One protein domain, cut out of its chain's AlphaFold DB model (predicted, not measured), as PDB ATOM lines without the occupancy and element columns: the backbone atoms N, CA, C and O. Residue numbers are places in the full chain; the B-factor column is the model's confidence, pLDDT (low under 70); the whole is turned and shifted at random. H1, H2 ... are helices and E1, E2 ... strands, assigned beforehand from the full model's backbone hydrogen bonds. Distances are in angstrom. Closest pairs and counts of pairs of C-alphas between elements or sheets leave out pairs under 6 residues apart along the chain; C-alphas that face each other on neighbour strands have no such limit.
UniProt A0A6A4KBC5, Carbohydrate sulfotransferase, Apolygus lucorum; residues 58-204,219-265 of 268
ATOM      1  N   GLY A  58     107.469 101.103 196.094       85.56
ATOM      2  CA  GLY A  58     108.674 101.914 195.916       85.56
ATOM      3  C   GLY A  58     108.424 103.410 196.137       85.56
ATOM      4  O   GLY A  58     109.217 104.093 196.795       85.56
ATOM      5  N   MET A  59     107.299 103.938 195.643       85.88
ATOM      6  CA  MET A  59     106.894 105.323 195.899       85.88
ATOM      7  C   MET A  59     106.569 105.569 197.376       85.88
ATOM      8  O   MET A  59     107.011 106.583 197.923       85.88
ATOM      9  N   ALA A  60     105.848 104.658 198.033       88.38
ATOM     10  CA  ALA A  60     105.492 104.767 199.446       88.38
ATOM     11  C   ALA A  60     106.739 104.771 200.343       88.38
ATOM     12  O   ALA A  60     106.904 105.682 201.161       88.38
ATOM     13  N   ALA A  61     107.669 103.836 200.124       90.44
ATOM     14  CA  ALA A  61     108.944 103.783 200.836       90.44
ATOM     15  C   ALA A  61     109.758 105.075 200.636       90.44
ATOM     16  O   ALA A  61     110.266 105.666 201.595       90.44
ATOM     17  N   ARG A  62     109.811 105.585 199.398       90.88
ATOM     18  CA  ARG A  62     110.484 106.850 199.073       90.88
ATOM     19  C   ARG A  62     109.827 108.053 199.756       90.88
ATOM     20  O   ARG A  62     110.543 108.938 200.228       90.88
ATOM     21  N   MET A  63     108.497 108.116 199.823       92.44
ATOM     22  CA  MET A  63     107.797 109.193 200.537       92.44
ATOM     23  C   MET A  63     108.058 109.127 202.040       92.44
ATOM     24  O   MET A  63     108.358 110.161 202.640       92.44
ATOM     25  N   LEU A  64     108.022 107.931 202.634       93.81
ATOM     26  CA  LEU A  64     108.328 107.734 204.050       93.81
ATOM     27  C   LEU A  64     109.745 108.221 204.380       93.81
ATOM     28  O   LEU A  64     109.933 108.991 205.323       93.81
ATOM     29  N   GLN A  65     110.728 107.862 203.550       95.31
ATOM     30  CA  GLN A  65     112.107 108.326 203.700       95.31
ATOM     31  C   GLN A  65     112.214 109.856 203.613       95.31
ATOM     32  O   GLN A  65     112.928 110.476 204.405       95.31
ATOM     33  N   ARG A  66     111.500 110.494 202.677       95.44
ATOM     34  CA  ARG A  66     111.508 111.960 202.526       95.44
ATOM     35  C   ARG A  66     110.897 112.668 203.732       95.44
ATOM     36  O   ARG A  66     111.485 113.637 204.209       95.44
ATOM     37  N   LYS A  67     109.769 112.171 204.247       96.56
ATOM     38  CA  LYS A  67     109.139 112.707 205.463       96.56
ATOM     39  C   LYS A  67     110.048 112.540 206.680       96.56
ATOM     40  O   LYS A  67     110.241 113.500 207.420       96.56
ATOM     41  N   LYS A  68     110.678 111.367 206.835       97.31
ATOM     42  CA  LYS A  68     111.663 111.111 207.897       97.31
ATOM     43  C   LYS A  68     112.825 112.106 207.834       97.31
ATOM     44  O   LYS A  68     113.107 112.760 208.830       97.31
ATOM     45  N   LYS A  69     113.426 112.297 206.653       96.62
ATOM     46  CA  LYS A  69     114.529 113.251 206.456       96.62
ATOM     47  C   LYS A  69     114.131 114.694 206.780       96.62
ATOM     48  O   LYS A  69     114.933 115.428 207.352       96.62
ATOM     49  N   LEU A  70     112.918 115.109 206.405       97.25
ATOM     50  CA  LEU A  70     112.399 116.429 206.769       97.25
ATOM     51  C   LEU A  70     112.286 116.561 208.291       97.25
ATOM     52  O   LEU A  70     112.811 117.523 208.842       97.25
ATOM     53  N   ARG A  71     111.669 115.583 208.966       97.62
ATOM     54  CA  ARG A  71     111.503 115.591 210.425       97.62
ATOM     55  C   ARG A  71     112.842 115.674 211.159       97.62
ATOM     56  O   ARG A  71     113.008 116.550 211.999       97.62
ATOM     57  N   GLU A  72     113.810 114.841 210.781       98.19
ATOM     58  CA  GLU A  72     115.160 114.848 211.368       98.19
ATOM     59  C   GLU A  72     115.868 116.196 211.180       98.19
ATOM     60  O   GLU A  72     116.555 116.678 212.080       98.19
ATOM     61  N   ALA A  73     115.706 116.832 210.014       97.25
ATOM     62  CA  ALA A  73     116.249 118.166 209.783       97.25
ATOM     63  C   ALA A  73     115.539 119.217 210.651       97.25
ATOM     64  O   ALA A  73     116.209 120.041 211.270       97.25
ATOM     65  N   CYS A  74     114.207 119.179 210.733       98.00
ATOM     66  CA  CYS A  74     113.437 120.098 211.571       98.00
ATOM     67  C   CYS A  74     113.829 119.985 213.049       98.00
ATOM     68  O   CYS A  74     114.033 121.010 213.691       98.00
ATOM     69  N   GLU A  75     114.011 118.765 213.561       98.00
ATOM     70  CA  GLU A  75     114.502 118.503 214.920       98.00
ATOM     71  C   GLU A  75     115.910 119.058 215.139       98.00
ATOM     72  O   GLU A  75     116.146 119.792 216.100       98.00
ATOM     73  N   ARG A  76     116.839 118.770 214.218       97.88
ATOM     74  CA  ARG A  76     118.234 119.229 214.297       97.88
ATOM     75  C   ARG A  76     118.355 120.749 214.373       97.88
ATOM     76  O   ARG A  76     119.206 121.250 215.097       97.88
ATOM     77  N   TYR A  77     117.529 121.469 213.617       96.44
ATOM     78  CA  TYR A  77     117.537 122.934 213.585       96.44
ATOM     79  C   TYR A  77     116.550 123.570 214.579       96.44
ATOM     80  O   TYR A  77     116.395 124.786 214.569       96.44
ATOM     81  N   GLY A  78     115.871 122.777 215.418       97.19
ATOM     82  CA  GLY A  78     114.898 123.265 216.404       97.19
ATOM     83  C   GLY A  78     113.596 123.815 215.814       97.19
ATOM     84  O   GLY A  78     112.763 124.314 216.560       97.19
ATOM     85  N   LEU A  79     113.384 123.677 214.503       96.56
ATOM     86  CA  LEU A  79     112.258 124.262 213.771       96.56
ATOM     87  C   LEU A  79     110.922 123.564 214.037       96.56
ATOM     88  O   LEU A  79     109.884 124.057 213.617       96.56
ATOM     89  N   ASN A  80     110.919 122.408 214.693       94.88
ATOM     90  CA  ASN A  80     109.704 121.713 215.125       94.88
ATOM     91  C   ASN A  80     109.220 122.138 216.525       94.88
ATOM     92  O   ASN A  80     108.216 121.612 217.002       94.88
ATOM     93  N   LYS A  81     109.938 123.038 217.206       94.06
ATOM     94  CA  LYS A  81     109.592 123.532 218.546       94.06
ATOM     95  C   LYS A  81     108.853 124.875 218.455       94.06
ATOM     96  O   LYS A  81     108.923 125.532 217.422       94.06
ATOM     97  N   PRO A  82     108.144 125.318 219.504       92.38
ATOM     98  CA  PRO A  82     107.591 126.667 219.531       92.38
ATOM     99  C   PRO A  82     108.701 127.720 219.431       92.38
ATOM    100  O   PRO A  82     109.704 127.644 220.137       92.38
ATOM    101  N   GLY A  83     108.491 128.725 218.587       92.25
ATOM    102  CA  GLY A  83     109.376 129.876 218.442       92.25
ATOM    103  C   GLY A  83     108.576 131.129 218.096       92.25
ATOM    104  O   GLY A  83     107.425 131.047 217.664       92.25
ATOM    105  N   ASN A  84     109.169 132.303 218.313       91.88
ATOM    106  CA  ASN A  84     108.489 133.591 218.118       91.88
ATOM    107  C   ASN A  84     108.801 134.259 216.763       91.88
ATOM    108  O   ASN A  84     108.531 135.445 216.575       91.88
ATOM    109  N   ASP A  85     109.349 133.516 215.803       93.00
ATOM    110  CA  ASP A  85     109.721 134.020 214.477       93.00
ATOM    111  C   ASP A  85     108.804 133.476 213.362       93.00
ATOM    112  O   ASP A  85     107.790 132.816 213.611       93.00
ATOM    113  N   SER A  86     109.123 133.811 212.110       92.06
ATOM    114  CA  SER A  86     108.380 133.357 210.930       92.06
ATOM    115  C   SER A  86     108.657 131.902 210.537       92.06
ATOM    116  O   SER A  86     107.856 131.324 209.810       92.06
ATOM    117  N   LEU A  87     109.751 131.288 211.001       94.81
ATOM    118  CA  LEU A  87     110.105 129.899 210.687       94.81
ATOM    119  C   LEU A  87     109.311 128.897 211.536       94.81
ATOM    120  O   LEU A  87     109.066 127.766 211.103       94.81
ATOM    121  N   HIS A  88     108.881 129.326 212.722       96.44
ATOM    122  CA  HIS A  88     108.102 128.533 213.677       96.44
ATOM    123  C   HIS A  88     106.583 128.728 213.548       96.44
ATOM    124  O   HIS A  88     105.815 128.325 214.420       96.44
ATOM    125  N   ARG A  89     106.123 129.359 212.460       94.62
ATOM    126  CA  ARG A  89     104.698 129.572 212.168       94.62
ATOM    127  C   ARG A  89     104.397 129.166 210.729       94.62
ATOM    128  O   ARG A  89     105.197 129.478 209.857       94.62
ATOM    129  N   PRO A  90     103.262 128.507 210.441       94.75
ATOM    130  CA  PRO A  90     102.845 128.276 209.065       94.75
ATOM    131  C   PRO A  90     102.772 129.580 208.264       94.75
ATOM    132  O   PRO A  90     102.128 130.531 208.707       94.75
ATOM    133  N   ASN A  91     103.360 129.601 207.067       95.75
ATOM    134  CA  ASN A  91     103.159 130.666 206.088       95.75
ATOM    135  C   ASN A  91     102.057 130.274 205.080       95.75
ATOM    136  O   ASN A  91     102.353 129.624 204.074       95.75
ATOM    137  N   PRO A  92     100.781 130.652 205.296       97.00
ATOM    138  CA  PRO A  92      99.692 130.245 204.412       97.00
ATOM    139  C   PRO A  92      99.698 130.958 203.054       97.00
ATOM    140  O   PRO A  92      99.093 130.486 202.094       97.00
ATOM    141  N   TRP A  93     100.421 132.069 202.949       95.19
ATOM    142  CA  TRP A  93     100.419 132.978 201.805       95.19
ATOM    143  C   TRP A  93     100.863 132.321 200.490       95.19
ATOM    144  O   TRP A  93     100.428 132.724 199.408       95.19
ATOM    145  N   GLU A  94     101.694 131.281 200.580       95.38
ATOM    146  CA  GLU A  94     102.289 130.574 199.440       95.38
ATOM    147  C   GLU A  94     101.559 129.282 199.063       95.38
ATOM    148  O   GLU A  94     102.026 128.512 198.222       95.38
ATOM    149  N   PHE A  95     100.381 129.047 199.645       98.38
ATOM    150  CA  PHE A  95      99.559 127.885 199.330       98.38
ATOM    151  C   PHE A  95      98.473 128.209 198.304       98.38
ATOM    152  O   PHE A  95      97.854 129.278 198.337       98.38
ATOM    153  N   LEU A  96      98.228 127.270 197.390       98.62
ATOM    154  CA  LEU A  96      97.045 127.218 196.533       98.62
ATOM    155  C   LEU A  96      96.166 126.063 197.013       98.62
ATOM    156  O   LEU A  96      96.621 124.922 197.090       98.62
ATOM    157  N   ILE A  97      94.902 126.368 197.307       98.56
ATOM    158  CA  ILE A  97      93.917 125.396 197.790       98.56
ATOM    159  C   ILE A  97      92.887 125.163 196.690       98.56
ATOM    160  O   ILE A  97      92.077 126.039 196.383       98.56
ATOM    161  N   ASN A  98      92.896 123.971 196.102       98.25
ATOM    162  CA  ASN A  98      91.868 123.532 195.172       98.25
ATOM    163  C   ASN A  98      90.852 122.654 195.910       98.25
ATOM    164  O   ASN A  98      91.041 121.446 196.036       98.25
ATOM    165  N   LYS A  99      89.758 123.273 196.369       96.94
ATOM    166  CA  LYS A  99      88.684 122.584 197.104       96.94
ATOM    167  C   LYS A  99      87.982 121.510 196.262       96.94
ATOM    168  O   LYS A  99      87.631 120.469 196.790       96.94
ATOM    169  N   LYS A 100      87.812 121.738 194.952       97.12
ATOM    170  CA  LYS A 100      87.108 120.815 194.040       97.12
ATOM    171  C   LYS A 100      87.838 119.480 193.872       97.12
ATOM    172  O   LYS A 100      87.200 118.446 193.736       97.12
ATOM    173  N   HIS A 101      89.164 119.525 193.823       97.19
ATOM    174  CA  HIS A 101      90.006 118.352 193.591       97.19
ATOM    175  C   HIS A 101      90.736 117.886 194.854       97.19
ATOM    176  O   HIS A 101      91.576 116.998 194.756       97.19
ATOM    177  N   HIS A 102      90.430 118.472 196.017       97.94
ATOM    178  CA  HIS A 102      91.057 118.138 197.295       97.94
ATOM    179  C   HIS A 102      92.592 118.208 197.240       97.94
ATOM    180  O   HIS A 102      93.280 117.275 197.652       97.94
ATOM    181  N   LEU A 103      93.138 119.317 196.717       98.44
ATOM    182  CA  LEU A 103      94.586 119.542 196.615       98.44
ATOM    183  C   LEU A 103      95.024 120.801 197.360       98.44
ATOM    184  O   LEU A 103      94.447 121.877 197.181       98.44
ATOM    185  N   VAL A 104      96.118 120.682 198.107       98.62
ATOM    186  CA  VAL A 104      96.817 121.797 198.753       98.62
ATOM    187  C   VAL A 104      98.273 121.784 198.299       98.62
ATOM    188  O   VAL A 104      99.005 120.832 198.552       98.62
ATOM    189  N   TRP A 105      98.713 122.839 197.622       98.62
ATOM    190  CA  TRP A 105     100.072 122.925 197.085       98.62
ATOM    191  C   TRP A 105     100.787 124.167 197.592       98.62
ATOM    192  O   TRP A 105     100.268 125.269 197.420       98.62
ATOM    193  N   CYS A 106     101.992 124.007 198.147       98.31
ATOM    194  CA  CYS A 106     102.873 125.148 198.395       98.31
ATOM    195  C   CYS A 106     103.785 125.427 197.190       98.31
ATOM    196  O   CYS A 106     104.588 124.574 196.791       98.31
ATOM    197  N   ASN A 107     103.685 126.624 196.607       97.12
ATOM    198  CA  ASN A 107     104.247 126.935 195.287       97.12
ATOM    199  C   ASN A 107     105.732 127.358 195.287       97.12
ATOM    200  O   ASN A 107     106.077 128.417 194.761       97.12
ATOM    201  N   ILE A 108     106.641 126.532 195.817       97.81
ATOM    202  CA  ILE A 108     108.092 126.811 195.781       97.81
ATOM    203  C   ILE A 108     108.568 127.135 194.353       97.81
ATOM    204  O   ILE A 108     108.573 126.280 193.464       97.81
ATOM    205  N   PHE A 109     109.042 128.365 194.133       97.88
ATOM    206  CA  PHE A 109     109.579 128.783 192.834       97.88
ATOM    207  C   PHE A 109     110.828 127.998 192.454       97.88
ATOM    208  O   PHE A 109     111.610 127.607 193.315       97.88
ATOM    209  N   LYS A 110     111.032 127.789 191.150       97.69
ATOM    210  CA  LYS A 110     112.198 127.075 190.585       97.69
ATOM    211  C   LYS A 110     112.303 125.595 190.992       97.69
ATOM    212  O   LYS A 110     113.312 124.954 190.700       97.69
ATOM    213  N   ALA A 111     111.238 125.038 191.573       97.00
ATOM    214  CA  ALA A 111     111.039 123.610 191.819       97.00
ATOM    215  C   ALA A 111     109.750 123.138 191.113       97.00
ATOM    216  O   ALA A 111     108.708 122.968 191.732       97.00
ATOM    217  N   ALA A 112     109.797 123.016 189.778       95.38
ATOM    218  CA  ALA A 112     108.642 122.719 188.907       95.38
ATOM    219  C   ALA A 112     107.455 123.705 189.001       95.38
ATOM    220  O   ALA A 112     106.353 123.401 188.538       95.38
ATOM    221  N   SER A 113     107.671 124.908 189.548       96.12
ATOM    222  CA  SER A 113     106.603 125.887 189.780       96.12
ATOM    223  C   SER A 113     105.854 126.286 188.510       96.12
ATOM    224  O   SER A 113     104.642 126.429 188.558       96.12
ATOM    225  N   THR A 114     106.532 126.441 187.369       94.88
ATOM    226  CA  THR A 114     105.878 126.796 186.096       94.88
ATOM    227  C   THR A 114     104.900 125.709 185.647       94.88
ATOM    228  O   THR A 114     103.748 126.012 185.339       94.88
ATOM    229  N   SER A 115     105.332 124.446 185.672       95.81
ATOM    230  CA  SER A 115     104.514 123.298 185.267       95.81
ATOM    231  C   SER A 115     103.296 123.130 186.170       95.81
ATOM    232  O   SER A 115     102.175 122.971 185.693       95.81
ATOM    233  N   TRP A 116     103.481 123.242 187.485       96.94
ATOM    234  CA  TRP A 116     102.363 123.121 188.416       96.94
ATOM    235  C   TRP A 116     101.448 124.342 188.421       96.94
ATOM    236  O   TRP A 116     100.241 124.184 188.575       96.94
ATOM    237  N   MET A 117     101.961 125.539 188.129       97.62
ATOM    238  CA  MET A 117     101.110 126.709 187.907       97.62
ATOM    239  C   MET A 117     100.249 126.550 186.651       97.62
ATOM    240  O   MET A 117      99.085 126.950 186.651       97.62
ATOM    241  N   TYR A 118     100.785 125.945 185.587       97.75
ATOM    242  CA  TYR A 118      99.994 125.576 184.413       97.75
ATOM    243  C   TYR A 118      98.873 124.604 184.800       97.75
ATOM    244  O   TYR A 118      97.708 124.884 184.524       97.75
ATOM    245  N   ASN A 119      99.197 123.529 185.525       97.88
ATOM    246  CA  ASN A 119      98.211 122.541 185.972       97.88
ATOM    247  C   ASN A 119      97.129 123.155 186.869       97.88
ATOM    248  O   ASN A 119      95.946 122.945 186.618       97.88
ATOM    249  N   PHE A 120      97.497 123.971 187.859       98.38
ATOM    250  CA  PHE A 120      96.519 124.653 188.713       98.38
ATOM    251  C   PHE A 120      95.624 125.601 187.913       98.38
ATOM    252  O   PHE A 120      94.424 125.641 188.155       98.38
ATOM    253  N   ASN A 121      96.151 126.311 186.913       98.50
ATOM    254  CA  ASN A 121      95.309 127.130 186.041       98.50
ATOM    255  C   ASN A 121      94.349 126.283 185.181       98.50
ATOM    256  O   ASN A 121      93.193 126.669 185.005       98.50
ATOM    257  N   ILE A 122      94.768 125.111 184.693       98.38
ATOM    258  CA  ILE A 122      93.853 124.171 184.020       98.38
ATOM    259  C   ILE A 122      92.753 123.700 184.978       98.38
ATOM    260  O   ILE A 122      91.574 123.766 184.632       98.38
ATOM    261  N   LEU A 123      93.111 123.298 186.202       98.06
ATOM    262  CA  LEU A 123      92.152 122.882 187.233       98.06
ATOM    263  C   LEU A 123      91.214 124.020 187.668       98.06
ATOM    264  O   LEU A 123      90.112 123.763 188.152       98.06
ATOM    265  N   ALA A 124      91.621 125.274 187.471       97.12
ATOM    266  CA  ALA A 124      90.790 126.450 187.703       97.12
ATOM    267  C   ALA A 124      89.773 126.708 186.575       97.12
ATOM    268  O   ALA A 124      88.947 127.617 186.690       97.12
ATOM    269  N   GLY A 125      89.830 125.934 185.488       97.50
ATOM    270  CA  GLY A 125      88.938 126.030 184.333       97.50
ATOM    271  C   GLY A 125      89.473 126.879 183.176       97.50
ATOM    272  O   GLY A 125      88.732 127.132 182.226       97.50
ATOM    273  N   TYR A 126      90.733 127.330 183.207       97.94
ATOM    274  CA  TYR A 126      91.308 128.039 182.061       97.94
ATOM    275  C   TYR A 126      91.595 127.073 180.902       97.94
ATOM    276  O   TYR A 126      92.160 125.996 181.082       97.94
ATOM    277  N   LYS A 127      91.241 127.473 179.675       97.94
ATOM    278  CA  LYS A 127      91.489 126.666 178.468       97.94
ATOM    279  C   LYS A 127      92.978 126.669 178.102       97.94
ATOM    280  O   LYS A 127      93.622 127.717 178.133       97.94
ATOM    281  N   LYS A 128      93.509 125.533 177.627       97.69
ATOM    282  CA  LYS A 128      94.916 125.400 177.186       97.69
ATOM    283  C   LYS A 128      95.320 126.467 176.157       97.69
ATOM    284  O   LYS A 128      96.383 127.065 176.288       97.69
ATOM    285  N   ASN A 129      94.459 126.743 175.175       97.56
ATOM    286  CA  ASN A 129      94.722 127.744 174.133       97.56
ATOM    287  C   ASN A 129      94.815 129.171 174.688       97.56
ATOM    288  O   ASN A 129      95.622 129.956 174.205       97.56
ATOM    289  N   PHE A 130      94.038 129.490 175.728       97.75
ATOM    290  CA  PHE A 130      94.145 130.772 176.422       97.75
ATOM    291  C   PHE A 130      95.480 130.875 177.171       97.75
ATOM    292  O   PHE A 130      96.197 131.857 177.006       97.75
ATOM    293  N   LEU A 131      95.865 129.831 177.915       96.94
ATOM    294  CA  LEU A 131      97.133 129.810 178.655       96.94
ATOM    295  C   LEU A 131      98.369 129.908 177.750       96.94
ATOM    296  O   LEU A 131      99.383 130.445 178.177       96.94
ATOM    297  N   ARG A 132      98.289 129.418 176.508       95.31
ATOM    298  CA  ARG A 132      99.375 129.533 175.519       95.31
ATOM    299  C   ARG A 132      99.544 130.942 174.942       95.31
ATOM    300  O   ARG A 132     100.615 131.242 174.436       95.31
ATOM    301  N   ARG A 133      98.491 131.766 174.957       96.25
ATOM    302  CA  ARG A 133      98.463 133.088 174.303       96.25
ATOM    303  C   ARG A 133      98.496 134.257 175.285       96.25
ATOM    304  O   ARG A 133      98.766 135.379 174.881       96.25
ATOM    305  N   THR A 134      98.152 134.020 176.548       95.62
ATOM    306  CA  THR A 134      98.078 135.078 177.555       95.62
ATOM    307  C   THR A 134      99.464 135.567 177.971       95.62
ATOM    308  O   THR A 134     100.363 134.768 178.215       95.62
ATOM    309  N   ASN A 135      99.600 136.886 178.130       93.44
ATOM    310  CA  ASN A 135     100.791 137.530 178.695       93.44
ATOM    311  C   ASN A 135     100.672 137.762 180.214       93.44
ATOM    312  O   ASN A 135     101.550 138.363 180.829       93.44
ATOM    313  N   ILE A 136      99.576 137.313 180.836       95.12
ATOM    314  CA  ILE A 136      99.378 137.430 182.284       95.12
ATOM    315  C   ILE A 136     100.291 136.430 182.989       95.12
ATOM    316  O   ILE A 136     100.304 135.244 182.653       95.12
ATOM    317  N   VAL A 137     101.005 136.887 184.020       93.94
ATOM    318  CA  VAL A 137     101.879 136.026 184.823       93.94
ATOM    319  C   VAL A 137     101.068 134.843 185.383       93.94
ATOM    320  O   VAL A 137     100.061 135.074 186.061       93.94
ATOM    321  N   PRO A 138     101.496 133.578 185.183       95.94
ATOM    322  CA  PRO A 138     100.712 132.402 185.572       95.94
ATOM    323  C   PRO A 138     100.258 132.384 187.037       95.94
ATOM    324  O   PRO A 138      99.145 131.947 187.329       95.94
ATOM    325  N   LEU A 139     101.088 132.895 187.956       96.19
ATOM    326  CA  LEU A 139     100.725 133.043 189.366       96.19
ATOM    327  C   LEU A 139      99.578 134.039 189.562       96.19
ATOM    328  O   LEU A 139      98.641 133.738 190.292       96.19
ATOM    329  N   GLN A 140      99.631 135.211 188.924       96.81
ATOM    330  CA  GLN A 140      98.567 136.216 189.035       96.81
ATOM    331  C   GLN A 140      97.238 135.642 188.541       96.81
ATOM    332  O   GLN A 140      96.205 135.829 189.181       96.81
ATOM    333  N   LEU A 141      97.274 134.893 187.438       97.12
ATOM    334  CA  LEU A 141      96.100 134.222 186.896       97.12
ATOM    335  C   LEU A 141      95.530 133.181 187.872       97.12
ATOM    336  O   LEU A 141      94.319 133.169 188.111       97.12
ATOM    337  N   ALA A 142      96.398 132.369 188.481       97.62
ATOM    338  CA  ALA A 142      96.000 131.376 189.471       97.62
ATOM    339  C   ALA A 142      95.411 132.037 190.724       97.62
ATOM    340  O   ALA A 142      94.378 131.596 191.221       97.62
ATOM    341  N   ARG A 143      95.996 133.145 191.201       97.56
ATOM    342  CA  ARG A 143      95.516 133.878 192.386       97.56
ATOM    343  C   ARG A 143      94.137 134.511 192.215       97.56
ATOM    344  O   ARG A 143      93.460 134.709 193.214       97.56
ATOM    345  N   ARG A 144      93.662 134.720 190.980       97.50
ATOM    346  CA  ARG A 144      92.254 135.090 190.722       97.50
ATOM    347  C   ARG A 144      91.262 133.988 191.104       97.50
ATOM    348  O   ARG A 144      90.088 134.276 191.290       97.50
ATOM    349  N   ARG A 145      91.705 132.727 191.166       97.50
ATOM    350  CA  ARG A 145      90.870 131.556 191.496       97.50
ATOM    351  C   ARG A 145      91.265 130.881 192.809       97.50
ATOM    352  O   ARG A 145      90.434 130.221 193.419       97.50
ATOM    353  N   TYR A 146      92.503 131.082 193.251       97.88
ATOM    354  CA  TYR A 146      93.064 130.550 194.489       97.88
ATOM    355  C   TYR A 146      93.636 131.706 195.324       97.88
ATOM    356  O   TYR A 146      94.859 131.918 195.322       97.88
ATOM    357  N   PRO A 147      92.776 132.505 195.986       97.56
ATOM    358  CA  PRO A 147      93.233 133.602 196.828       97.56
ATOM    359  C   PRO A 147      94.146 133.082 197.942       97.56
ATOM    360  O   PRO A 147      94.180 131.888 198.248       97.56
ATOM    361  N   ARG A 148      94.941 133.985 198.513       97.62
ATOM    362  CA  ARG A 148      95.848 133.647 199.611       97.62
ATOM    363  C   ARG A 148      95.012 133.273 200.837       97.62
ATOM    364  O   ARG A 148      94.220 134.111 201.264       97.62
ATOM    365  N   PRO A 149      95.148 132.049 201.367       97.75
ATOM    366  CA  PRO A 149      94.325 131.613 202.480       97.75
ATOM    367  C   PRO A 149      94.778 132.262 203.787       97.75
ATOM    368  O   PRO A 149      95.958 132.566 203.986       97.75
ATOM    369  N   SER A 150      93.837 132.410 204.708       97.94
ATOM    370  CA  SER A 150      94.134 132.588 206.124       97.94
ATOM    371  C   SER A 150      94.754 131.316 206.717       97.94
ATOM    372  O   SER A 150      94.670 130.219 206.155       97.94
ATOM    373  N   LEU A 151      95.348 131.440 207.906       97.06
ATOM    374  CA  LEU A 151      95.875 130.286 208.635       97.06
ATOM    375  C   LEU A 151      94.786 129.243 208.939       97.06
ATOM    376  O   LEU A 151      95.050 128.045 208.866       97.06
ATOM    377  N   SER A 152      93.574 129.697 209.270       97.81
ATOM    378  CA  SER A 152      92.439 128.814 209.560       97.81
ATOM    379  C   SER A 152      92.026 128.021 208.319       97.81
ATOM    380  O   SER A 152      91.964 126.795 208.361       97.81
ATOM    381  N   GLU A 153      91.865 128.698 207.177       98.19
ATOM    382  CA  GLU A 153      91.504 128.044 205.913       98.19
ATOM    383  C   GLU A 153      92.547 127.023 205.464       98.19
ATOM    384  O   GLU A 153      92.180 125.943 204.995       98.19
ATOM    385  N   LEU A 154      93.839 127.335 205.627       98.31
ATOM    386  CA  LEU A 154      94.896 126.375 205.331       98.31
ATOM    387  C   LEU A 154      94.777 125.138 206.228       98.31
ATOM    388  O   LEU A 154      94.800 124.024 205.710       98.31
ATOM    389  N   LYS A 155      94.614 125.311 207.546       97.44
ATOM    390  CA  LYS A 155      94.462 124.186 208.487       97.44
ATOM    391  C   LYS A 155      93.261 123.307 208.131       97.44
ATOM    392  O   LYS A 155      93.397 122.089 208.077       97.44
ATOM    393  N   THR A 156      92.111 123.907 207.826       97.94
ATOM    394  CA  THR A 156      90.917 123.164 207.394       97.94
ATOM    395  C   THR A 156      91.166 122.384 206.102       97.94
ATOM    396  O   THR A 156      90.770 121.221 205.994       97.94
ATOM    397  N   ALA A 157      91.843 122.992 205.126       98.06
ATOM    398  CA  ALA A 157      92.146 122.326 203.865       98.06
ATOM    399  C   ALA A 157      93.136 121.169 204.043       98.06
ATOM    400  O   ALA A 157      92.911 120.104 203.480       98.06
ATOM    401  N   LEU A 158      94.182 121.337 204.861       97.75
ATOM    402  CA  LEU A 158      95.161 120.281 205.154       97.75
ATOM    403  C   LEU A 158      94.519 119.033 205.781       97.75
ATOM    404  O   LEU A 158      94.992 117.931 205.539       97.75
ATOM    405  N   ASN A 159      93.426 119.183 206.533       96.88
ATOM    406  CA  ASN A 159      92.717 118.052 207.141       96.88
ATOM    407  C   ASN A 159      91.798 117.289 206.169       96.88
ATOM    408  O   ASN A 159      91.318 116.211 206.502       96.88
ATOM    409  N   SER A 160      91.496 117.857 204.999       96.00
ATOM    410  CA  SER A 160      90.457 117.351 204.083       96.00
ATOM    411  C   SER A 160      90.927 117.221 202.630       96.00
ATOM    412  O   SER A 160      90.120 117.016 201.720       96.00
ATOM    413  N   SER A 161      92.226 117.400 202.384       98.06
ATOM    414  CA  SER A 161      92.832 117.436 201.055       98.06
ATOM    415  C   SER A 161      94.234 116.850 201.072       98.06
ATOM    416  O   SER A 161      94.933 116.942 202.074       98.06
ATOM    417  N   TYR A 162      94.678 116.337 199.927       97.81
ATOM    418  CA  TYR A 162      96.056 115.909 199.747       97.81
ATOM    419  C   TYR A 162      96.974 117.119 199.608       97.81
ATOM    420  O   TYR A 162      96.864 117.926 198.676       97.81
ATOM    421  N   SER A 163      97.905 117.227 200.542       98.31
ATOM    422  CA  SER A 163      98.889 118.291 200.608       98.31
ATOM    423  C   SER A 163     100.221 117.857 200.008       98.31
ATOM    424  O   SER A 163     100.748 116.780 200.296       98.31
ATOM    425  N   PHE A 164     100.812 118.699 199.167       98.12
ATOM    426  CA  PHE A 164     102.118 118.392 198.603       98.12
ATOM    427  C   PHE A 164     103.013 119.609 198.418       98.12
ATOM    428  O   PHE A 164     102.574 120.750 198.248       98.12
ATOM    429  N   ILE A 165     104.311 119.330 198.428       97.88
ATOM    430  CA  ILE A 165     105.372 120.295 198.169       97.88
ATOM    431  C   ILE A 165     106.370 119.691 197.191       97.88
ATOM    432  O   ILE A 165     106.675 118.498 197.241       97.88
ATOM    433  N   ILE A 166     106.891 120.530 196.301       97.56
ATOM    434  CA  ILE A 166     107.963 120.153 195.384       97.56
ATOM    435  C   ILE A 166     109.212 120.897 195.813       97.56
ATOM    436  O   ILE A 166     109.235 122.127 195.858       97.56
ATOM    437  N   VAL A 167     110.241 120.138 196.152       96.38
ATOM    438  CA  VAL A 167     111.521 120.649 196.625       96.38
ATOM    439  C   VAL A 167     112.598 120.381 195.589       96.38
ATOM    440  O   VAL A 167     112.516 119.433 194.809       96.38
ATOM    441  N   ARG A 168     113.621 121.228 195.587       96.12
ATOM    442  CA  ARG A 168     114.790 121.124 194.715       96.12
ATOM    443  C   ARG A 168     116.039 121.390 195.542       96.12
ATOM    444  O   ARG A 168     115.966 122.107 196.542       96.12
ATOM    445  N   HIS A 169     117.178 120.848 195.136       96.38
ATOM    446  CA  HIS A 169     118.462 121.142 195.744       96.38
ATOM    447  C   HIS A 169     118.670 122.668 195.848       96.38
ATOM    448  O   HIS A 169     118.546 123.364 194.832       96.38
ATOM    449  N   PRO A 170     118.980 123.222 197.041       95.94
ATOM    450  CA  PRO A 170     119.007 124.671 197.254       95.94
ATOM    451  C   PRO A 170     119.915 125.431 196.281       95.94
ATOM    452  O   PRO A 170     119.509 126.465 195.755       95.94
ATOM    453  N   LEU A 171     121.107 124.896 195.987       96.62
ATOM    454  CA  LEU A 171     122.062 125.534 195.073       96.62
ATOM    455  C   LEU A 171     121.597 125.499 193.614       96.62
ATOM    456  O   LEU A 171     121.752 126.484 192.898       96.62
ATOM    457  N   GLU A 172     120.965 124.408 193.173       97.00
ATOM    458  CA  GLU A 172     120.414 124.350 191.816       97.00
ATOM    459  C   GLU A 172     119.229 125.295 191.653       97.00
ATOM    460  O   GLU A 172     119.082 125.963 190.628       97.00
ATOM    461  N   ARG A 173     118.378 125.365 192.683       97.69
ATOM    462  CA  ARG A 173     117.248 126.286 192.729       97.69
ATOM    463  C   ARG A 173     117.734 127.733 192.639       97.69
ATOM    464  O   ARG A 173     117.196 128.502 191.843       97.69
ATOM    465  N   LEU A 174     118.773 128.079 193.403       97.88
ATOM    466  CA  LEU A 174     119.385 129.404 193.389       97.88
ATOM    467  C   LEU A 174     120.006 129.735 192.027       97.88
ATOM    468  O   LEU A 174     119.751 130.809 191.487       97.88
ATOM    469  N   LEU A 175     120.755 128.803 191.433       98.00
ATOM    470  CA  LEU A 175     121.337 128.983 190.101       98.00
ATOM    471  C   LEU A 175     120.255 129.158 189.027       98.00
ATOM    472  O   LEU A 175     120.387 130.007 188.145       98.00
ATOM    473  N   SER A 176     119.164 128.394 189.110       98.06
ATOM    474  CA  SER A 176     118.006 128.552 188.224       98.06
ATOM    475  C   SER A 176     117.359 129.931 188.377       98.06
ATOM    476  O   SER A 176     117.007 130.549 187.372       98.06
ATOM    477  N   ALA A 177     117.229 130.436 189.608       98.19
ATOM    478  CA  ALA A 177     116.714 131.776 189.881       98.19
ATOM    479  C   ALA A 177     117.630 132.871 189.321       98.19
ATOM    480  O   ALA A 177     117.146 133.753 188.619       98.19
ATOM    481  N   TYR A 178     118.939 132.774 189.568       98.56
ATOM    482  CA  TYR A 178     119.941 133.694 189.031       98.56
ATOM    483  C   TYR A 178     119.895 133.739 187.501       98.56
ATOM    484  O   TYR A 178     119.813 134.819 186.920       98.56
ATOM    485  N   ARG A 179     119.882 132.579 186.834       98.19
ATOM    486  CA  ARG A 179     119.836 132.528 185.368       98.19
ATOM    487  C   ARG A 179     118.581 133.202 184.817       98.19
ATOM    488  O   ARG A 179     118.682 134.050 183.941       98.19
ATOM    489  N   ASP A 180     117.417 132.858 185.362       97.50
ATOM    490  CA  ASP A 180     116.129 133.367 184.877       97.50
ATOM    491  C   ASP A 180     115.893 134.849 185.199       97.50
ATOM    492  O   ASP A 180     115.353 135.579 184.373       97.50
ATOM    493  N   LYS A 181     116.243 135.298 186.409       97.75
ATOM    494  CA  LYS A 181     115.889 136.642 186.887       97.75
ATOM    495  C   LYS A 181     117.018 137.650 186.807       97.75
ATOM    496  O   LYS A 181     116.722 138.830 186.744       97.75
ATOM    497  N   ILE A 182     118.277 137.228 186.782       98.00
ATOM    498  CA  ILE A 182     119.420 138.146 186.818       98.00
ATOM    499  C   ILE A 182     120.197 138.106 185.504       98.00
ATOM    500  O   ILE A 182     120.352 139.138 184.859       98.00
ATOM    501  N   GLN A 183     120.650 136.925 185.078       97.38
ATOM    502  CA  GLN A 183     121.456 136.783 183.862       97.38
ATOM    503  C   GLN A 183     120.647 137.074 182.593       97.38
ATOM    504  O   GLN A 183     121.090 137.840 181.742       97.38
ATOM    505  N   TYR A 184     119.467 136.466 182.477       97.12
ATOM    506  CA  TYR A 184     118.577 136.599 181.322       97.12
ATOM    507  C   TYR A 184     117.318 137.400 181.669       97.12
ATOM    508  O   TYR A 184     116.229 137.112 181.177       97.12
ATOM    509  N   ALA A 185     117.468 138.396 182.548       96.75
ATOM    510  CA  ALA A 185     116.378 139.279 182.932       96.75
ATOM    511  C   ALA A 185     115.742 139.923 181.690       96.75
ATOM    512  O   ALA A 185     116.438 140.492 180.846       96.75
ATOM    513  N   LEU A 186     114.413 139.865 181.596       94.12
ATOM    514  CA  LEU A 186     113.684 140.544 180.528       94.12
ATOM    515  C   LEU A 186     113.849 142.071 180.652       94.12
ATOM    516  O   LEU A 186     113.925 142.588 181.776       94.12
ATOM    517  N   PRO A 187     113.874 142.805 179.526       94.00
ATOM    518  CA  PRO A 187     114.006 144.253 179.545       94.00
ATOM    519  C   PRO A 187     112.823 144.917 180.260       94.00
ATOM    520  O   PRO A 187     111.700 144.415 180.225       94.00
ATOM    521  N   ASN A 188     113.082 146.063 180.890       94.38
ATOM    522  CA  ASN A 188     112.098 146.880 181.606       94.38
ATOM    523  C   ASN A 188     111.396 146.144 182.762       94.38
ATOM    524  O   ASN A 188     110.252 146.444 183.099       94.38
ATOM    525  N   THR A 189     112.077 145.178 183.387       94.81
ATOM    526  CA  THR A 189     111.563 144.461 184.564       94.81
ATOM    527  C   THR A 189     112.237 144.918 185.861       94.81
ATOM    528  O   THR A 189     113.389 145.365 185.836       94.81
ATOM    529  N   PRO A 190     111.576 144.747 187.025       96.38
ATOM    530  CA  PRO A 190     112.199 145.000 188.324       96.38
ATOM    531  C   PRO A 190     113.505 144.226 188.517       96.38
ATOM    532  O   PRO A 190     114.454 144.751 189.092       96.38
ATOM    533  N   HIS A 191     113.589 143.000 187.992       97.44
ATOM    534  CA  HIS A 191     114.797 142.188 188.107       97.44
ATOM    535  C   HIS A 191     115.959 142.709 187.251       97.44
ATOM    536  O   HIS A 191     117.103 142.646 187.696       97.44
ATOM    537  N   GLN A 192     115.691 143.302 186.080       96.94
ATOM    538  CA  GLN A 192     116.731 144.000 185.313       96.94
ATOM    539  C   GLN A 192     117.252 145.222 186.081       96.94
ATOM    540  O   GLN A 192     118.464 145.422 186.173       96.94
ATOM    541  N   LYS A 193     116.346 146.016 186.672       97.44
ATOM    542  CA  LYS A 193     116.718 147.166 187.508       97.44
ATOM    543  C   LYS A 193     117.584 146.732 188.695       97.44
ATOM    544  O   LYS A 193     118.656 147.300 188.892       97.44
ATOM    545  N   LEU A 194     117.179 145.678 189.405       97.56
ATOM    546  CA  LEU A 194     117.970 145.076 190.480       97.56
ATOM    547  C   LEU A 194     119.356 144.638 189.982       97.56
ATOM    548  O   LEU A 194     120.360 144.878 190.647       97.56
ATOM    549  N   GLY A 195     119.435 144.040 188.792       97.25
ATOM    550  CA  GLY A 195     120.707 143.690 188.167       97.25
ATOM    551  C   GLY A 195     121.643 144.896 188.022       97.25
ATOM    552  O   GLY A 195     122.811 144.816 188.399       97.25
ATOM    553  N   HIS A 196     121.134 146.038 187.553       95.75
ATOM    554  CA  HIS A 196     121.921 147.273 187.465       95.75
ATOM    555  C   HIS A 196     122.359 147.799 188.841       95.75
ATOM    556  O   HIS A 196     123.495 148.253 188.980       95.75
ATOM    557  N   GLU A 197     121.505 147.703 189.862       96.19
ATOM    558  CA  GLU A 197     121.830 148.105 191.239       96.19
ATOM    559  C   GLU A 197     122.953 147.241 191.837       96.19
ATOM    560  O   GLU A 197     123.909 147.768 192.415       96.19
ATOM    561  N   ILE A 198     122.894 145.921 191.632       96.81
ATOM    562  CA  ILE A 198     123.947 144.984 192.050       96.81
ATOM    563  C   ILE A 198     125.266 145.336 191.350       96.81
ATOM    564  O   ILE A 198     126.294 145.485 192.011       96.81
ATOM    565  N   ILE A 199     125.252 145.548 190.031       95.00
ATOM    566  CA  ILE A 199     126.452 145.962 189.284       95.00
ATOM    567  C   ILE A 199     127.024 147.263 189.855       95.00
ATOM    568  O   ILE A 199     128.219 147.344 190.137       95.00
ATOM    569  N   ALA A 200     126.184 148.280 190.053       93.25
ATOM    570  CA  ALA A 200     126.620 149.584 190.541       93.25
ATOM    571  C   ALA A 200     127.297 149.503 191.920       93.25
ATOM    572  O   ALA A 200     128.232 150.267 192.178       93.25
ATOM    573  N   LYS A 201     126.847 148.576 192.776       93.75
ATOM    574  CA  LYS A 201     127.374 148.369 194.129       93.75
ATOM    575  C   LYS A 201     128.641 147.511 194.161       93.75
ATOM    576  O   LYS A 201     129.611 147.891 194.814       93.75
ATOM    577  N   TYR A 202     128.641 146.362 193.489       92.06
ATOM    578  CA  TYR A 202     129.699 145.356 193.653       92.06
ATOM    579  C   TYR A 202     130.788 145.436 192.583       92.06
ATOM    580  O   TYR A 202     131.933 145.087 192.857       92.06
ATOM    581  N   ARG A 203     130.496 145.977 191.394       87.75
ATOM    582  CA  ARG A 203     131.472 146.011 190.294       87.75
ATOM    583  C   ARG A 203     132.531 147.098 190.435       87.75
ATOM    584  O   ARG A 203     133.628 146.975 189.905       87.75
ATOM    585  N   LYS A 204     132.241 148.165 191.184       73.31
ATOM    586  CA  LYS A 204     133.229 149.222 191.480       73.31
ATOM    587  C   LYS A 204     134.390 148.730 192.358       73.31
ATOM    588  O   LYS A 204     135.362 149.456 192.522       73.31
ATOM    589  N   PRO A 219     124.908 141.084 186.505       96.31
ATOM    590  CA  PRO A 219     125.723 140.664 187.643       96.31
ATOM    591  C   PRO A 219     126.315 139.273 187.449       96.31
ATOM    592  O   PRO A 219     125.613 138.374 187.009       96.31
ATOM    593  N   THR A 220     127.567 139.065 187.836       95.62
ATOM    594  CA  THR A 220     128.150 137.726 187.985       95.62
ATOM    595  C   THR A 220     127.463 136.959 189.118       95.62
ATOM    596  O   THR A 220     126.808 137.545 189.985       95.62
ATOM    597  N   ILE A 221     127.649 135.635 189.160       95.94
ATOM    598  CA  ILE A 221     127.108 134.817 190.252       95.94
ATOM    599  C   ILE A 221     127.653 135.264 191.615       95.94
ATOM    600  O   ILE A 221     126.897 135.319 192.579       95.94
ATOM    601  N   SER A 222     128.928 135.656 191.692       95.69
ATOM    602  CA  SER A 222     129.549 136.131 192.931       95.69
ATOM    603  C   SER A 222     128.983 137.480 193.378       95.69
ATOM    604  O   SER A 222     128.663 137.642 194.552       95.69
ATOM    605  N   GLU A 223     128.786 138.429 192.453       96.38
ATOM    606  CA  GLU A 223     128.122 139.711 192.749       96.38
ATOM    607  C   GLU A 223     126.689 139.482 193.264       96.38
ATOM    608  O   GLU A 223     126.276 140.095 194.249       96.38
ATOM    609  N   PHE A 224     125.947 138.555 192.651       97.88
ATOM    610  CA  PHE A 224     124.601 138.192 193.096       97.88
ATOM    611  C   PHE A 224     124.591 137.517 194.477       97.88
ATOM    612  O   PHE A 224     123.759 137.855 195.314       97.88
ATOM    613  N   VAL A 225     125.519 136.599 194.760       97.31
ATOM    614  CA  VAL A 225     125.623 135.966 196.088       97.31
ATOM    615  C   VAL A 225     125.981 136.997 197.160       97.31
ATOM    616  O   VAL A 225     125.350 137.005 198.216       97.31
ATOM    617  N   ASN A 226     126.915 137.912 196.885       97.06
ATOM    618  CA  ASN A 226     127.253 139.003 197.804       97.06
ATOM    619  C   ASN A 226     126.043 139.901 198.093       97.06
ATOM    620  O   ASN A 226     125.805 140.258 199.247       97.06
ATOM    621  N   TYR A 227     125.241 140.204 197.067       97.44
ATOM    622  CA  TYR A 227     123.958 140.885 197.234       97.44
ATOM    623  C   TYR A 227     123.031 140.144 198.203       97.44
ATOM    624  O   TYR A 227     122.553 140.748 199.163       97.44
ATOM    625  N   LEU A 228     122.835 138.837 198.018       97.50
ATOM    626  CA  LEU A 228     121.970 138.052 198.903       97.50
ATOM    627  C   LEU A 228     122.469 138.044 200.347       97.50
ATOM    628  O   LEU A 228     121.665 138.186 201.266       97.50
ATOM    629  N   MET A 229     123.779 137.904 200.560       96.81
ATOM    630  CA  MET A 229     124.368 137.926 201.900       96.81
ATOM    631  C   MET A 229     124.160 139.275 202.593       96.81
ATOM    632  O   MET A 229     123.825 139.310 203.776       96.81
ATOM    633  N   ASP A 230     124.304 140.382 201.864       97.12
ATOM    634  CA  ASP A 230     124.050 141.717 202.404       97.12
ATOM    635  C   ASP A 230     122.566 141.943 202.706       97.12
ATOM    636  O   ASP A 230     122.241 142.438 203.786       97.12
ATOM    637  N   SER A 231     121.662 141.546 201.805       96.38
ATOM    638  CA  SER A 231     120.214 141.628 202.042       96.38
ATOM    639  C   SER A 231     119.807 140.833 203.281       96.38
ATOM    640  O   SER A 231     119.029 141.315 204.103       96.38
ATOM    641  N   ARG A 232     120.402 139.651 203.492       94.00
ATOM    642  CA  ARG A 232     120.196 138.861 204.713       94.00
ATOM    643  C   ARG A 232     120.668 139.564 205.972       94.00
ATOM    644  O   ARG A 232     119.912 139.618 206.936       94.00
ATOM    645  N   LYS A 233     121.884 140.115 205.968       96.50
ATOM    646  CA  LYS A 233     122.429 140.854 207.121       96.50
ATOM    647  C   LYS A 233     121.557 142.048 207.505       96.50
ATOM    648  O   LYS A 233     121.465 142.378 208.680       96.50
ATOM    649  N   LYS A 234     120.909 142.673 206.523       96.62
ATOM    650  CA  LYS A 234     119.993 143.800 206.724       96.62
ATOM    651  C   LYS A 234     118.568 143.398 207.116       96.62
ATOM    652  O   LYS A 234     117.758 144.280 207.375       96.62
ATOM    653  N   GLY A 235     118.241 142.105 207.128       93.56
ATOM    654  CA  GLY A 235     116.874 141.637 207.374       93.56
ATOM    655  C   GLY A 235     115.894 141.961 206.238       93.56
ATOM    656  O   GLY A 235     114.688 142.002 206.465       93.56
ATOM    657  N   GLU A 236     116.388 142.201 205.020       94.06
ATOM    658  CA  GLU A 236     115.538 142.465 203.858       94.06
ATOM    659  C   GLU A 236     114.793 141.188 203.434       94.06
ATOM    660  O   GLU A 236     115.353 140.086 203.404       94.06
ATOM    661  N   ALA A 237     113.521 141.341 203.056       90.81
ATOM    662  CA  ALA A 237     112.753 140.249 202.475       90.81
ATOM    663  C   ALA A 237     113.352 139.847 201.120       90.81
ATOM    664  O   ALA A 237     113.553 140.682 200.237       90.81
ATOM    665  N   LEU A 238     113.615 138.553 200.941       93.94
ATOM    666  CA  LEU A 238     114.112 138.040 199.671       93.94
ATOM    667  C   LEU A 238     112.974 137.823 198.672       93.94
ATOM    668  O   LEU A 238     111.876 137.401 199.033       93.94
ATOM    669  N   ASP A 239     113.274 138.040 197.391       96.44
ATOM    670  CA  ASP A 239     112.363 137.724 196.294       96.44
ATOM    671  C   ASP A 239     111.978 136.235 196.312       96.44
ATOM    672  O   ASP A 239     112.800 135.346 196.562       96.44
ATOM    673  N   MET A 240     110.718 135.956 195.980       95.56
ATOM    674  CA  MET A 240     110.135 134.613 195.941       95.56
ATOM    675  C   MET A 240     110.941 133.578 195.136       95.56
ATOM    676  O   MET A 240     110.871 132.379 195.420       95.56
ATOM    677  N   HIS A 241     111.711 134.010 194.135       97.00
ATOM    678  CA  HIS A 241     112.499 133.120 193.286       97.00
ATOM    679  C   HIS A 241     113.731 132.552 194.000       97.00
ATOM    680  O   HIS A 241     114.168 131.460 193.634       97.00
ATOM    681  N   TRP A 242     114.267 133.238 195.016       96.75
ATOM    682  CA  TRP A 242     115.468 132.815 195.751       96.75
ATOM    683  C   TRP A 242     115.319 132.808 197.281       96.75
ATOM    684  O   TRP A 242     116.218 132.315 197.960       96.75
ATOM    685  N   ALA A 243     114.176 133.233 197.836       95.94
ATOM    686  CA  ALA A 243     113.798 132.973 199.230       95.94
ATOM    687  C   ALA A 243     113.907 131.474 199.552       95.94
ATOM    688  O   ALA A 243     113.608 130.641 198.690       95.94
ATOM    689  N   THR A 244     114.363 131.100 200.750       95.19
ATOM    690  CA  THR A 244     114.603 129.680 201.064       95.19
ATOM    691  C   THR A 244     113.290 128.910 201.146       95.19
ATOM    692  O   THR A 244     112.249 129.468 201.473       95.19
ATOM    693  N   MET A 245     113.326 127.598 200.889       95.50
ATOM    694  CA  MET A 245     112.129 126.756 201.030       95.50
ATOM    695  C   MET A 245     111.575 126.781 202.461       95.50
ATOM    696  O   MET A 245     110.360 126.716 202.649       95.50
ATOM    697  N   THR A 246     112.465 126.913 203.448       94.88
ATOM    698  CA  THR A 246     112.122 126.974 204.869       94.88
ATOM    699  C   THR A 246     111.318 128.223 205.211       94.88
ATOM    700  O   THR A 246     110.309 128.110 205.891       94.88
ATOM    701  N   GLU A 247     111.693 129.391 204.691       93.19
ATOM    702  CA  GLU A 247     110.936 130.633 204.918       93.19
ATOM    703  C   GLU A 247     109.688 130.719 204.043       93.19
ATOM    704  O   GLU A 247     108.668 131.266 204.450       93.19
ATOM    705  N   PHE A 248     109.769 130.192 202.821       95.12
ATOM    706  CA  PHE A 248     108.703 130.358 201.844       95.12
ATOM    707  C   PHE A 248     107.477 129.506 202.184       95.12
ATOM    708  O   PHE A 248     106.360 130.001 202.123       95.12
ATOM    709  N   CYS A 249     107.680 128.245 202.578       96.75
ATOM    710  CA  CYS A 249     106.593 127.292 202.840       96.75
ATOM    711  C   CYS A 249     106.575 126.726 204.263       96.75
ATOM    712  O   CYS A 249     105.677 125.944 204.575       96.75
ATOM    713  N   THR A 250     107.563 127.056 205.107       96.75
ATOM    714  CA  THR A 250     107.638 126.611 206.514       96.75
ATOM    715  C   THR A 250     107.346 125.113 206.677       96.75
ATOM    716  O   THR A 250     106.432 124.734 207.407       96.75
ATOM    717  N   PRO A 251     108.075 124.221 205.973       97.00
ATOM    718  CA  PRO A 251     107.706 122.812 205.856       97.00
ATOM    719  C   PRO A 251     107.800 122.035 207.173       97.00
ATOM    720  O   PRO A 251     107.213 120.967 207.278       97.00
ATOM    721  N   CYS A 252     108.485 122.570 208.185       97.50
ATOM    722  CA  CYS A 252     108.484 122.008 209.537       97.50
ATOM    723  C   CYS A 252     107.162 122.238 210.290       97.50
ATOM    724  O   CYS A 252     106.902 121.545 211.266       97.50
ATOM    725  N   GLN A 253     106.324 123.170 209.823       97.06
ATOM    726  CA  GLN A 253     105.029 123.514 210.424       97.06
ATOM    727  C   GLN A 253     103.844 122.824 209.737       97.06
ATOM    728  O   GLN A 253     102.693 123.061 210.099       97.06
ATOM    729  N   ILE A 254     104.108 122.013 208.707       96.19
ATOM    730  CA  ILE A 254     103.091 121.419 207.840       96.19
ATOM    731  C   ILE A 254     103.400 119.936 207.657       96.19
ATOM    732  O   ILE A 254     104.456 119.567 207.145       96.19
ATOM    733  N   ASN A 255     102.450 119.077 208.017       95.19
ATOM    734  CA  ASN A 255     102.557 117.645 207.762       95.19
ATOM    735  C   ASN A 255     102.118 117.327 206.324       95.19
ATOM    736  O   ASN A 255     100.981 116.931 206.096       95.19
ATOM    737  N   PHE A 256     103.005 117.546 205.350       97.38
ATOM    738  CA  PHE A 256     102.701 117.272 203.943       97.38
ATOM    739  C   PHE A 256     102.426 115.785 203.681       97.38
ATOM    740  O   PHE A 256     103.179 114.910 204.126       97.38
ATOM    741  N   ASP A 257     101.419 115.485 202.862       96.56
ATOM    742  CA  ASP A 257     101.130 114.121 202.408       96.56
ATOM    743  C   ASP A 257     102.192 113.626 201.430       96.56
ATOM    744  O   ASP A 257     102.638 112.480 201.530       96.56
ATOM    745  N   ILE A 258     102.646 114.505 200.534       96.44
ATOM    746  CA  ILE A 258     103.584 114.166 199.463       96.44
ATOM    747  C   ILE A 258     104.718 115.199 199.402       96.44
ATOM    748  O   ILE A 258     104.502 116.399 199.241       96.44
ATOM    749  N   ILE A 259     105.961 114.719 199.471       96.50
ATOM    750  CA  ILE A 259     107.163 115.536 199.260       96.50
ATOM    751  C   ILE A 259     107.817 115.070 197.966       96.50
ATOM    752  O   ILE A 259     108.396 113.982 197.890       96.50
ATOM    753  N   ILE A 260     107.743 115.895 196.930       95.06
ATOM    754  CA  ILE A 260     108.264 115.581 195.605       95.06
ATOM    755  C   ILE A 260     109.647 116.212 195.450       95.06
ATOM    756  O   ILE A 260     109.809 117.412 195.631       95.06
ATOM    757  N   LYS A 261     110.659 115.412 195.106       93.94
ATOM    758  CA  LYS A 261     112.005 115.906 194.797       93.94
ATOM    759  C   LYS A 261     112.131 116.127 193.291       93.94
ATOM    760  O   LYS A 261     111.990 115.168 192.529       93.94
ATOM    761  N   PHE A 262     112.414 117.367 192.901       92.94
ATOM    762  CA  PHE A 262     112.473 117.829 191.516       92.94
ATOM    763  C   PHE A 262     113.420 116.993 190.651       92.94
ATOM    764  O   PHE A 262     113.052 116.598 189.553       92.94
ATOM    765  N   GLU A 263     114.598 116.653 191.169       89.75
ATOM    766  CA  GLU A 263     115.626 115.894 190.441       89.75
ATOM    767  C   GLU A 263     115.228 114.434 190.169       89.75
ATOM    768  O   GLU A 263     115.933 113.724 189.470       89.75
ATOM    769  N   THR A 264     114.118 113.969 190.749       84.44
ATOM    770  CA  THR A 264     113.595 112.600 190.592       84.44
ATOM    771  C   THR A 264     112.144 112.606 190.107       84.44
ATOM    772  O   THR A 264     111.385 111.682 190.395       84.44
ATOM    773  N   LEU A 265     111.733 113.691 189.444       75.50
ATOM    774  CA  LEU A 265     110.499 113.761 188.664       75.50
ATOM    775  C   LEU A 265     110.693 112.956 187.373       75.50
ATOM    776  O   LEU A 265     110.703 113.516 186.282       75.50
TER     777      LEU A 265
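AT A GLANCE: This is residues 58 to 204 and 219 to 265 of the 268 residues of the protein "Carbohydrate sulfotransferase" of Apolygus lucorum (UniProt A0A6A4KBC5). The model has two lobes: in one, a small four-stranded sheet has H2 over one face and H5 over the other; in the other, H6, H7 and H8 pack crosswise, away from the sheet. H4 packs on H2 with H3 beyond, the long H1 runs past edge strand E4, and the short H9 sits near the middle of the whole. The printed part has 194 residues, with nine named helices and four named strands in the order H1 E1 E2 H2 H3 H4 H5 E3 H6 H7 H8 H9 E4. The sheet is mixed, in the order E1 E2 E3 E4, and the class is mixed, helices and strands. The whole is compact, with a radius of gyration of the C-alphas of 17.9 A and spans of 54 by 47 by 34 A.

IN THESE COORDINATES: Find C-alpha 58 at (108.674, 101.914, 195.916); from there H1 runs 27.0 A to residue 76. Next come E1, residues 95 to 98, E2, 103 to 106, and H2, 113 to 123, 15.0 A long. H3 is residues 128 to 133, H4 138 to 143, H5 151 to 158, and E3 162 to 167, 16.5 A long. H6 runs from 170 to 183, 18.2 A, H7 from 190 to 204, 21.7 A, and H8 from 221 to 233, 18.5 A. H9 is residues 245 to 249; E4, residues 258 to 261, ends with C-alpha 261 at (112.005, 115.906, 194.797).

HOW THE PARTS SIT: Look first at the hairpin E1 and E2, antiparallel, with N 96 and O 105 2.9 A apart. E2 and E3 are parallel, N 104 to O 162 at 2.9 A, and so are E3 and E4, N 167 to O 260 at 2.8 A. E2, H2 to H5 and E3 make a strand-helix-strand unit, two parallel neighbour strands with helices between. H2 is on the sheet at a height of 10.1 A, over E2; H5 is on the opposite face, at 9.8 A. H1 and H9 only graze the sheet. H2 and H4 touch, closest at C-alphas 121 and 142, 5.5 A, at a steep tilt of 52 degrees; H3 is close to H2 but not clearly touching, C-alphas 122 and 128 at 7.0 A. H7 touches H6, C-alphas 181 and 191 at 5.8 A, and H8, C-alphas 202 and 223 at 5.9 A, about perpendicular at 84 and 83 degrees. Every O i to N i+4 pair is within hydrogen-bond range in H1 to H5, H8 and H9; in H6 it is 9 of 10, in H7 10 of 11.

THE WHOLE: The farthest C-alphas, of Ser 160 and Lys 204, are 54.8 A apart. Residues 205 to 218 are not printed, and C-alphas 204 and 219 are 12.0 A apart across the cut. H1 to E1 and H8 to H9 are long links. No printed residue is under 70 in pLDDT.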